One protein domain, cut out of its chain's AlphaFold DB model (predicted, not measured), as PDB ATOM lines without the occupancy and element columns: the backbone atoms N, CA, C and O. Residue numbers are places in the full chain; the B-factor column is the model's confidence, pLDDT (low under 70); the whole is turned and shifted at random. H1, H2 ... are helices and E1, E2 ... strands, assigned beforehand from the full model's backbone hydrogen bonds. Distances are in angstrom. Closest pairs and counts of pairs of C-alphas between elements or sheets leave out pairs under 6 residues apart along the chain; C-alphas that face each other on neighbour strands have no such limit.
ATOM      1  N   ASP A 424     106.066 123.932  13.391       84.81
ATOM      2  CA  ASP A 424     106.324 124.134  14.819       84.81
ATOM      3  C   ASP A 424     105.856 125.537  15.243       84.81
ATOM      4  O   ASP A 424     105.651 126.417  14.403       84.81
ATOM      5  N   THR A 425     105.693 125.771  16.548       85.31
ATOM      6  CA  THR A 425     105.355 127.103  17.072       85.31
ATOM      7  C   THR A 425     106.360 128.144  16.564       85.31
ATOM      8  O   THR A 425     107.543 128.049  16.871       85.31
ATOM      9  N   ALA A 426     105.886 129.171  15.848       84.31
ATOM     10  CA  ALA A 426     106.747 130.185  15.226       84.31
ATOM     11  C   ALA A 426     107.583 131.008  16.231       84.31
ATOM     12  O   ALA A 426     108.702 131.406  15.929       84.31
ATOM     13  N   ALA A 427     107.048 131.250  17.431       82.44
ATOM     14  CA  ALA A 427     107.728 131.951  18.520       82.44
ATOM     15  C   ALA A 427     107.550 131.165  19.833       82.44
ATOM     16  O   ALA A 427     106.628 131.462  20.606       82.44
ATOM     17  N   PRO A 428     108.350 130.105  20.064       79.44
ATOM     18  CA  PRO A 428     108.281 129.349  21.305       79.44
ATOM     19  C   PRO A 428     108.753 130.228  22.468       79.44
ATOM     20  O   PRO A 428     109.657 131.050  22.315       79.44
ATOM     21  N   ALA A 429     108.142 130.057  23.642       78.00
ATOM     22  CA  ALA A 429     108.627 130.725  24.842       78.00
ATOM     23  C   ALA A 429     110.082 130.299  25.124       78.00
ATOM     24  O   ALA A 429     110.431 129.137  24.876       78.00
ATOM     25  N   PRO A 430     110.938 131.204  25.636       75.56
ATOM     26  CA  PRO A 430     112.316 130.858  25.948       75.56
ATOM     27  C   PRO A 430     112.358 129.691  26.946       75.56
ATOM     28  O   PRO A 430     111.508 129.611  27.841       75.56
ATOM     29  N   PRO A 431     113.332 128.773  26.808       72.19
ATOM     30  CA  PRO A 431     113.460 127.649  27.720       72.19
ATOM     31  C   PRO A 431     113.611 128.152  29.158       72.19
ATOM     32  O   PRO A 431     114.321 129.119  29.431       72.19
ATOM     33  N   PHE A 432     112.920 127.486  30.083       76.19
ATOM     34  CA  PHE A 432     112.982 127.830  31.497       76.19
ATOM     35  C   PHE A 432     114.424 127.699  32.009       76.19
ATOM     36  O   PHE A 432     115.004 126.617  31.941       76.19
ATOM     37  N   ALA A 433     114.991 128.795  32.520       78.62
ATOM     38  CA  ALA A 433     116.395 128.875  32.942       78.62
ATOM     39  C   ALA A 433     116.649 128.416  34.395       78.62
ATOM     40  O   ALA A 433     117.781 128.458  34.869       78.62
ATOM     41  N   GLY A 434     115.604 128.014  35.124       84.94
ATOM     42  CA  GLY A 434     115.711 127.534  36.501       84.94
ATOM     43  C   GLY A 434     115.901 126.014  36.612       84.94
ATOM     44  O   GLY A 434     115.885 125.298  35.607       84.94
ATOM     45  N   PRO A 435     116.040 125.490  37.844       88.50
ATOM     46  CA  PRO A 435     116.111 124.053  38.079       88.50
ATOM     47  C   PRO A 435     114.846 123.352  37.566       88.50
ATOM     48  O   PRO A 435     113.727 123.835  37.748       88.50
ATOM     49  N   THR A 436     115.023 122.191  36.938       86.56
ATOM     50  CA  THR A 436     113.927 121.389  36.380       86.56
ATOM     51  C   THR A 436     113.852 120.024  37.057       86.56
ATOM     52  O   THR A 436     114.841 119.515  37.583       86.56
ATOM     53  N   ARG A 437     112.666 119.411  37.040       87.12
ATOM     54  CA  ARG A 437     112.449 118.024  37.477       87.12
ATOM     55  C   ARG A 437     111.616 117.277  36.445       87.12
ATOM     56  O   ARG A 437     110.798 117.883  35.753       87.12
ATOM     57  N   ARG A 438     111.786 115.956  36.357       87.69
ATOM     58  CA  ARG A 438     110.927 115.115  35.513       87.69
ATOM     59  C   ARG A 438     109.562 114.945  36.182       87.69
ATOM     60  O   ARG A 438     109.488 114.605  37.358       87.69
ATOM     61  N   VAL A 439     108.499 115.178  35.419       86.06
ATOM     62  CA  VAL A 439     107.098 114.950  35.809       86.06
ATOM     63  C   VAL A 439     106.370 114.235  34.675       86.06
ATOM     64  O   VAL A 439     106.863 114.217  33.541       86.06
ATOM     65  N   ARG A 440     105.208 113.637  34.954       82.75
ATOM     66  CA  ARG A 440     104.374 113.055  33.896       82.75
ATOM     67  C   ARG A 440     103.720 114.197  33.126       82.75
ATOM     68  O   ARG A 440     103.281 115.170  33.730       82.75
ATOM     69  N   LEU A 441     103.612 114.077  31.801       83.38
ATOM     70  CA  LEU A 441     102.958 115.114  30.992       83.38
ATOM     71  C   LEU A 441     101.509 115.352  31.450       83.38
ATOM     72  O   LEU A 441     101.098 116.502  31.549       83.38
ATOM     73  N   GLY A 442     100.799 114.280  31.824       86.81
ATOM     74  CA  GLY A 442      99.434 114.322  32.364       86.81
ATOM     75  C   GLY A 442      99.261 115.132  33.656       86.81
ATOM     76  O   GLY A 442      98.145 115.536  33.966       86.81
ATOM     77  N   ASP A 443     100.346 115.404  34.393       87.94
ATOM     78  CA  ASP A 443     100.307 116.259  35.587       87.94
ATOM     79  C   ASP A 443     100.265 117.762  35.220       87.94
ATOM     80  O   ASP A 443      99.941 118.591  36.067       87.94
ATOM     81  N   VAL A 444     100.597 118.127  33.971       87.88
ATOM     82  CA  VAL A 444     100.717 119.523  33.493       87.88
ATOM     83  C   VAL A 444      99.746 119.832  32.352       87.88
ATOM     84  O   VAL A 444      99.190 120.926  32.293       87.88
ATOM     85  N   ALA A 445      99.536 118.880  31.447       90.19
ATOM     86  CA  ALA A 445      98.671 119.011  30.288       90.19
ATOM     87  C   ALA A 445      97.727 117.814  30.198       90.19
ATOM     88  O   ALA A 445      98.113 116.671  30.439       90.19
ATOM     89  N   LEU A 446      96.488 118.086  29.817       88.81
ATOM     90  CA  LEU A 446      95.517 117.069  29.460       88.81
ATOM     91  C   LEU A 446      95.550 116.872  27.948       88.81
ATOM     92  O   LEU A 446      95.918 117.772  27.192       88.81
ATOM     93  N   ALA A 447      95.154 115.691  27.506       85.44
ATOM     94  CA  ALA A 447      95.020 115.403  26.096       85.44
ATOM     95  C   ALA A 447      93.740 114.616  25.856       85.44
ATOM     96  O   ALA A 447      93.290 113.860  26.719       85.44
ATOM     97  N   ARG A 448      93.165 114.792  24.674       78.25
ATOM     98  CA  ARG A 448      92.074 113.963  24.177       78.25
ATOM     99  C   ARG A 448      92.420 113.537  22.767       78.25
ATOM    100  O   ARG A 448      92.808 114.375  21.955       78.25
ATOM    101  N   SER A 449      92.277 112.250  22.487       73.81
ATOM    102  CA  SER A 449      92.350 111.756  21.124       73.81
ATOM    103  C   SER A 449      91.009 111.891  20.416       73.81
ATOM    104  O   SER A 449      89.950 111.785  21.037       73.81
ATOM    105  N   GLY A 450      91.072 112.165  19.119       66.44
ATOM    106  CA  GLY A 450      89.933 112.107  18.215       66.44
ATOM    107  C   GLY A 450      90.131 110.954  17.241       66.44
ATOM    108  O   GLY A 450      91.247 110.709  16.793       66.44
ATOM    109  N   ASP A 451      89.053 110.251  16.934       58.50
ATOM    110  CA  ASP A 451      88.959 109.225  15.892       58.50
ATOM    111  C   ASP A 451      88.433 109.805  14.562       58.50
ATOM    112  O   ASP A 451      88.473 109.153  13.520       58.50
ATOM    113  N   LYS A 452      87.957 111.058  14.583       58.19
ATOM    114  CA  LYS A 452      87.361 111.753  13.438       58.19
ATOM    115  C   LYS A 452      88.401 112.615  12.710       58.19
ATOM    116  O   LYS A 452      88.604 113.783  13.036       58.19
ATOM    117  N   GLY A 453      89.044 112.051  11.687       52.75
ATOM    118  CA  GLY A 453      89.866 112.792  10.720       52.75
ATOM    119  C   GLY A 453      91.220 112.147  10.416       52.75
ATOM    120  O   GLY A 453      91.667 111.260  11.123       52.75
ATOM    121  N   GLY A 454      91.877 112.607   9.347       51.91
ATOM    122  CA  GLY A 454      93.139 112.014   8.878       51.91
ATOM    123  C   GLY A 454      94.420 112.484   9.589       51.91
ATOM    124  O   GLY A 454      95.456 111.856   9.414       51.91
ATOM    125  N   ASN A 455      94.395 113.589  10.362       55.31
ATOM    126  CA  ASN A 455      95.643 114.272  10.771       55.31
ATOM    127  C   ASN A 455      95.754 114.678  12.257       55.31
ATOM    128  O   ASN A 455      96.872 114.818  12.745       55.31
ATOM    129  N   LEU A 456      94.655 114.920  12.985       56.75
ATOM    130  CA  LEU A 456      94.706 115.362  14.390       56.75
ATOM    131  C   LEU A 456      94.053 114.326  15.294       56.75
ATOM    132  O   LEU A 456      92.939 114.501  15.779       56.75
ATOM    133  N   ASN A 457      94.798 113.257  15.550       65.50
ATOM    134  CA  ASN A 457      94.332 112.186  16.422       65.50
ATOM    135  C   ASN A 457      94.518 112.526  17.904       65.50
ATOM    136  O   ASN A 457      94.110 111.732  18.739       65.50
ATOM    137  N   VAL A 458      95.128 113.673  18.252       75.81
ATOM    138  CA  VAL A 458      95.314 114.152  19.635       75.81
ATOM    139  C   VAL A 458      95.274 115.680  19.705       75.81
ATOM    140  O   VAL A 458      96.079 116.358  19.073       75.81
ATOM    141  N   GLY A 459      94.388 116.221  20.538       80.62
ATOM    142  CA  GLY A 459      94.452 117.596  21.035       80.62
ATOM    143  C   GLY A 459      95.062 117.631  22.437       80.62
ATOM    144  O   GLY A 459      94.690 116.822  23.285       80.62
ATOM    145  N   VAL A 460      95.982 118.568  22.693       85.62
ATOM    146  CA  VAL A 460      96.623 118.772  24.007       85.62
ATOM    147  C   VAL A 460      96.271 120.160  24.527       85.62
ATOM    148  O   VAL A 460      96.385 121.146  23.802       85.62
ATOM    149  N   PHE A 461      95.850 120.244  25.783       87.75
ATOM    150  CA  PHE A 461      95.403 121.480  26.412       87.75
ATOM    151  C   PHE A 461      95.889 121.577  27.858       87.75
ATOM    152  O   PHE A 461      96.190 120.586  28.522       87.75
ATOM    153  N   VAL A 462      95.981 122.805  28.349       91.94
ATOM    154  CA  VAL A 462      96.472 123.145  29.689       91.94
ATOM    155  C   VAL A 462      95.419 123.948  30.439       91.94
ATOM    156  O   VAL A 462      94.467 124.444  29.839       91.94
ATOM    157  N   ARG A 463      95.576 124.068  31.756       89.62
ATOM    158  CA  ARG A 463      94.604 124.757  32.616       89.62
ATOM    159  C   ARG A 463      94.920 126.239  32.779       89.62
ATOM    160  O   ARG A 463      94.010 127.036  32.974       89.62
ATOM    161  N   GLU A 464      96.197 126.606  32.690       88.81
ATOM    162  CA  GLU A 464      96.674 127.960  32.968       88.81
ATOM    163  C   GLU A 464      97.447 128.563  31.783       88.81
ATOM    164  O   GLU A 464      98.231 127.862  31.139       88.81
ATOM    165  N   PRO A 465      97.346 129.886  31.539       86.75
ATOM    166  CA  PRO A 465      98.091 130.553  30.467       86.75
ATOM    167  C   PRO A 465      99.613 130.341  30.521       86.75
ATOM    168  O   PRO A 465     100.249 130.146  29.493       86.75
ATOM    169  N   ARG A 466     100.215 130.290  31.719       83.81
ATOM    170  CA  ARG A 466     101.666 130.054  31.871       83.81
ATOM    171  C   ARG A 466     102.095 128.663  31.401       83.81
ATOM    172  O   ARG A 466     103.197 128.490  30.888       83.81
ATOM    173  N   GLN A 467     101.223 127.670  31.565       89.44
ATOM    174  CA  GLN A 467     101.460 126.315  31.071       89.44
ATOM    175  C   GLN A 467     101.384 126.271  29.541       89.44
ATOM    176  O   GLN A 467     102.055 125.445  28.932       89.44
ATOM    177  N   TRP A 468     100.604 127.160  28.914       88.38
ATOM    178  CA  TRP A 468     100.452 127.215  27.458       88.38
ATOM    179  C   TRP A 468     101.734 127.691  26.784       88.38
ATOM    180  O   TRP A 468     102.172 127.091  25.805       88.38
ATOM    181  N   ASP A 469     102.385 128.710  27.343       86.44
ATOM    182  CA  ASP A 469     103.675 129.193  26.846       86.44
ATOM    183  C   ASP A 469     104.755 128.113  26.922       86.44
ATOM    184  O   ASP A 469     105.474 127.881  25.946       86.44
ATOM    185  N   TRP A 470     104.809 127.385  28.042       87.25
ATOM    186  CA  TRP A 470     105.667 126.209  28.162       87.25
ATOM    187  C   TRP A 470     105.298 125.127  27.142       87.25
ATOM    188  O   TRP A 470     106.184 124.628  26.452       87.25
ATOM    189  N   LEU A 471     104.014 124.774  27.011       87.94
ATOM    190  CA  LEU A 471     103.556 123.692  26.137       87.94
ATOM    191  C   LEU A 471     103.908 123.969  24.674       87.94
ATOM    192  O   LEU A 471     104.425 123.081  24.001       87.94
ATOM    193  N   ARG A 472     103.688 125.201  24.202       86.62
ATOM    194  CA  ARG A 472     104.022 125.631  22.836       86.62
ATOM    195  C   ARG A 472     105.519 125.586  22.534       86.62
ATOM    196  O   ARG A 472     105.884 125.389  21.379       86.62
ATOM    197  N   GLY A 473     106.373 125.799  23.538       85.12
ATOM    198  CA  GLY A 473     107.823 125.631  23.406       85.12
ATOM    199  C   GLY A 473     108.295 124.187  23.603       85.12
ATOM    200  O   GLY A 473     109.319 123.784  23.056       85.12
ATOM    201  N   PHE A 474     107.562 123.391  24.383       85.06
ATOM    202  CA  PHE A 474     107.918 122.016  24.715       85.06
ATOM    203  C   PHE A 474     107.474 121.005  23.653       85.06
ATOM    204  O   PHE A 474     108.212 120.046  23.409       85.06
ATOM    205  N   LEU A 475     106.282 121.163  23.074       85.38
ATOM    206  CA  LEU A 475     105.771 120.309  22.004       85.38
ATOM    207  C   LEU A 475     106.294 120.802  20.655       85.38
ATOM    208  O   LEU A 475     105.967 121.897  20.212       85.38
ATOM    209  N   SER A 476     107.081 119.951  20.004       82.19
ATOM    210  CA  SER A 476     107.523 120.106  18.619       82.19
ATOM    211  C   SER A 476     107.114 118.881  17.812       82.19
ATOM    212  O   SER A 476     106.861 117.812  18.383       82.19
ATOM    213  N   ARG A 477     107.102 119.004  16.483       81.56
ATOM    214  CA  ARG A 477     106.858 117.886  15.560       81.56
ATOM    215  C   ARG A 477     107.779 116.714  15.878       81.56
ATOM    216  O   ARG A 477     107.309 115.604  16.100       81.56
ATOM    217  N   GLU A 478     109.073 116.986  16.024       77.81
ATOM    218  CA  GLU A 478     110.082 115.982  16.371       77.81
ATOM    219  C   GLU A 478     109.716 115.202  17.650       77.81
ATOM    220  O   GLU A 478     109.765 113.973  17.676       77.81
ATOM    221  N   ARG A 479     109.268 115.892  18.708       76.56
ATOM    222  CA  ARG A 479     108.915 115.263  19.992       76.56
ATOM    223  C   ARG A 479     107.613 114.473  19.954       76.56
ATOM    224  O   ARG A 479     107.481 113.516  20.718       76.56
ATOM    225  N   ILE A 480     106.669 114.870  19.105       71.94
ATOM    226  CA  ILE A 480     105.417 114.140  18.891       71.94
ATOM    227  C   ILE A 480     105.702 112.843  18.119       71.94
ATOM    228  O   ILE A 480     105.255 111.778  18.549       71.94
ATOM    229  N   PHE A 481     106.514 112.903  17.058       59.00
ATOM    230  CA  PHE A 481     106.860 111.740  16.231       59.00
ATOM    231  C   PHE A 481     107.806 110.751  16.933       59.00
ATOM    232  O   PHE A 481     107.552 109.547  16.921       59.00
ATOM    233  N   LEU A 482     108.854 111.225  17.617       44.50
ATOM    234  CA  LEU A 482     109.849 110.350  18.263       44.50
ATOM    235  C   LEU A 482     109.292 109.525  19.427       44.50
ATOM    236  O   LEU A 482     109.847 108.479  19.762       44.50
ATOM    237  N   LYS A 483     108.224 109.985  20.085       45.53
ATOM    238  CA  LYS A 483     107.729 109.340  21.306       45.53
ATOM    239  C   LYS A 483     106.673 108.265  21.087       45.53
ATOM    240  O   LYS A 483     106.217 107.726  22.091       45.53
ATOM    241  N   LYS A 484     106.296 107.940  19.837       51.44
ATOM    242  CA  LYS A 484     105.226 106.965  19.530       51.44
ATOM    243  C   LYS A 484     104.053 107.115  20.509       51.44
ATOM    244  O   LYS A 484     103.618 106.148  21.127       51.44
ATOM    245  N   PHE A 485     103.592 108.355  20.706       39.28
ATOM    246  CA  PHE A 485     102.662 108.726  21.784       39.28
ATOM    247  C   PHE A 485     101.346 107.925  21.770       39.28
ATOM    248  O   PHE A 485     100.615 107.936  22.753       39.28
ATOM    249  N   LEU A 486     101.058 107.244  20.660       41.09
ATOM    250  CA  LEU A 486      99.819 106.528  20.392       41.09
ATOM    251  C   LEU A 486      99.967 105.003  20.318       41.09
ATOM    252  O   LEU A 486      98.973 104.335  20.071       41.09
ATOM    253  N   GLY A 487     101.166 104.434  20.489       36.12
ATOM    254  CA  GLY A 487     101.352 102.976  20.405       36.12
ATOM    255  C   GLY A 487     101.001 102.346  19.047       36.12
ATOM    256  O   GLY A 487     101.126 101.138  18.902       36.12
ATOM    257  N   VAL A 488     100.609 103.141  18.048       35.19
ATOM    258  CA  VAL A 488     100.384 102.669  16.684       35.19
ATOM    259  C   VAL A 488     101.752 102.364  16.082       35.19
ATOM    260  O   VAL A 488     102.661 103.203  16.115       35.19
ATOM    261  N   GLY A 489     101.915 101.124  15.616       30.59
ATOM    262  CA  GLY A 489     103.079 100.678  14.858       30.59
ATOM    263  C   GLY A 489     103.394 101.629  13.703       30.59
ATOM    264  O   GLY A 489     102.548 102.409  13.281       30.59
ATOM    265  N   SER A 490     104.647 101.587  13.256       26.27
ATOM    266  CA  SER A 490     105.192 102.373  12.143       26.27
ATOM    267  C   SER A 490     104.169 102.674  11.040       26.27
ATOM    268  O   SER A 490     103.696 101.742  10.391       26.27
ATOM    269  N   LEU A 491     103.873 103.966  10.853       30.03
ATOM    270  CA  LEU A 491     103.484 104.510   9.551       30.03
ATOM    271  C   LEU A 491     104.682 104.460   8.603       30.03
ATOM    272  O   LEU A 491     105.813 104.689   9.104       30.03
TER     273      LEU A 491
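Overview. This is residues 424 to 491 of the 491 residues of the protein "Putative duf1446 domain-containing protein" of Botryosphaeria parva (strain UCR-NP2) (UniProt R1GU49). The model has little regular structure: a hairpin of strands E1 and E2, helix H1 packed near one end of it, short H2 off both strands and H1, and a long unnamed stretch, residues 424 to 444, of which 433 to 440 stick out. The printed part has 68 residues, 26 in named elements, in the order E1, E2, H1, H2; the class is mixed. It is only just loose, close to compact, with a radius of gyration of the C-alphas of 13.3 A and spans of 37 by 25 by 22 A.

Along the chain. Find C-alpha 445 at (98.671, 119.011, 30.288); E1 runs from there to residue 449, 13.3 A. E2 is residues 458 to 462, 13.5 A. H1 is residues 465 to 474, 14.2 A. H2, residues 477 to 482, ends at (109.849, 110.350, 18.263).

Arrangement. E1 and E2 are antiparallel at 157 degrees; look for N 446 and O 461, 2.8 A apart. The closest C-alphas of E2 and H1, Val 462 and Trp 468, are 6.1 A apart. H2 is apart from E1, E2 and H1. In both helices every O i to N i+4 pair is within hydrogen-bond range.

Size, cuts and confidence. The printed part has no cut and no long link between elements. Residues 450 to 457 and 481 to 491 have pLDDT under 70.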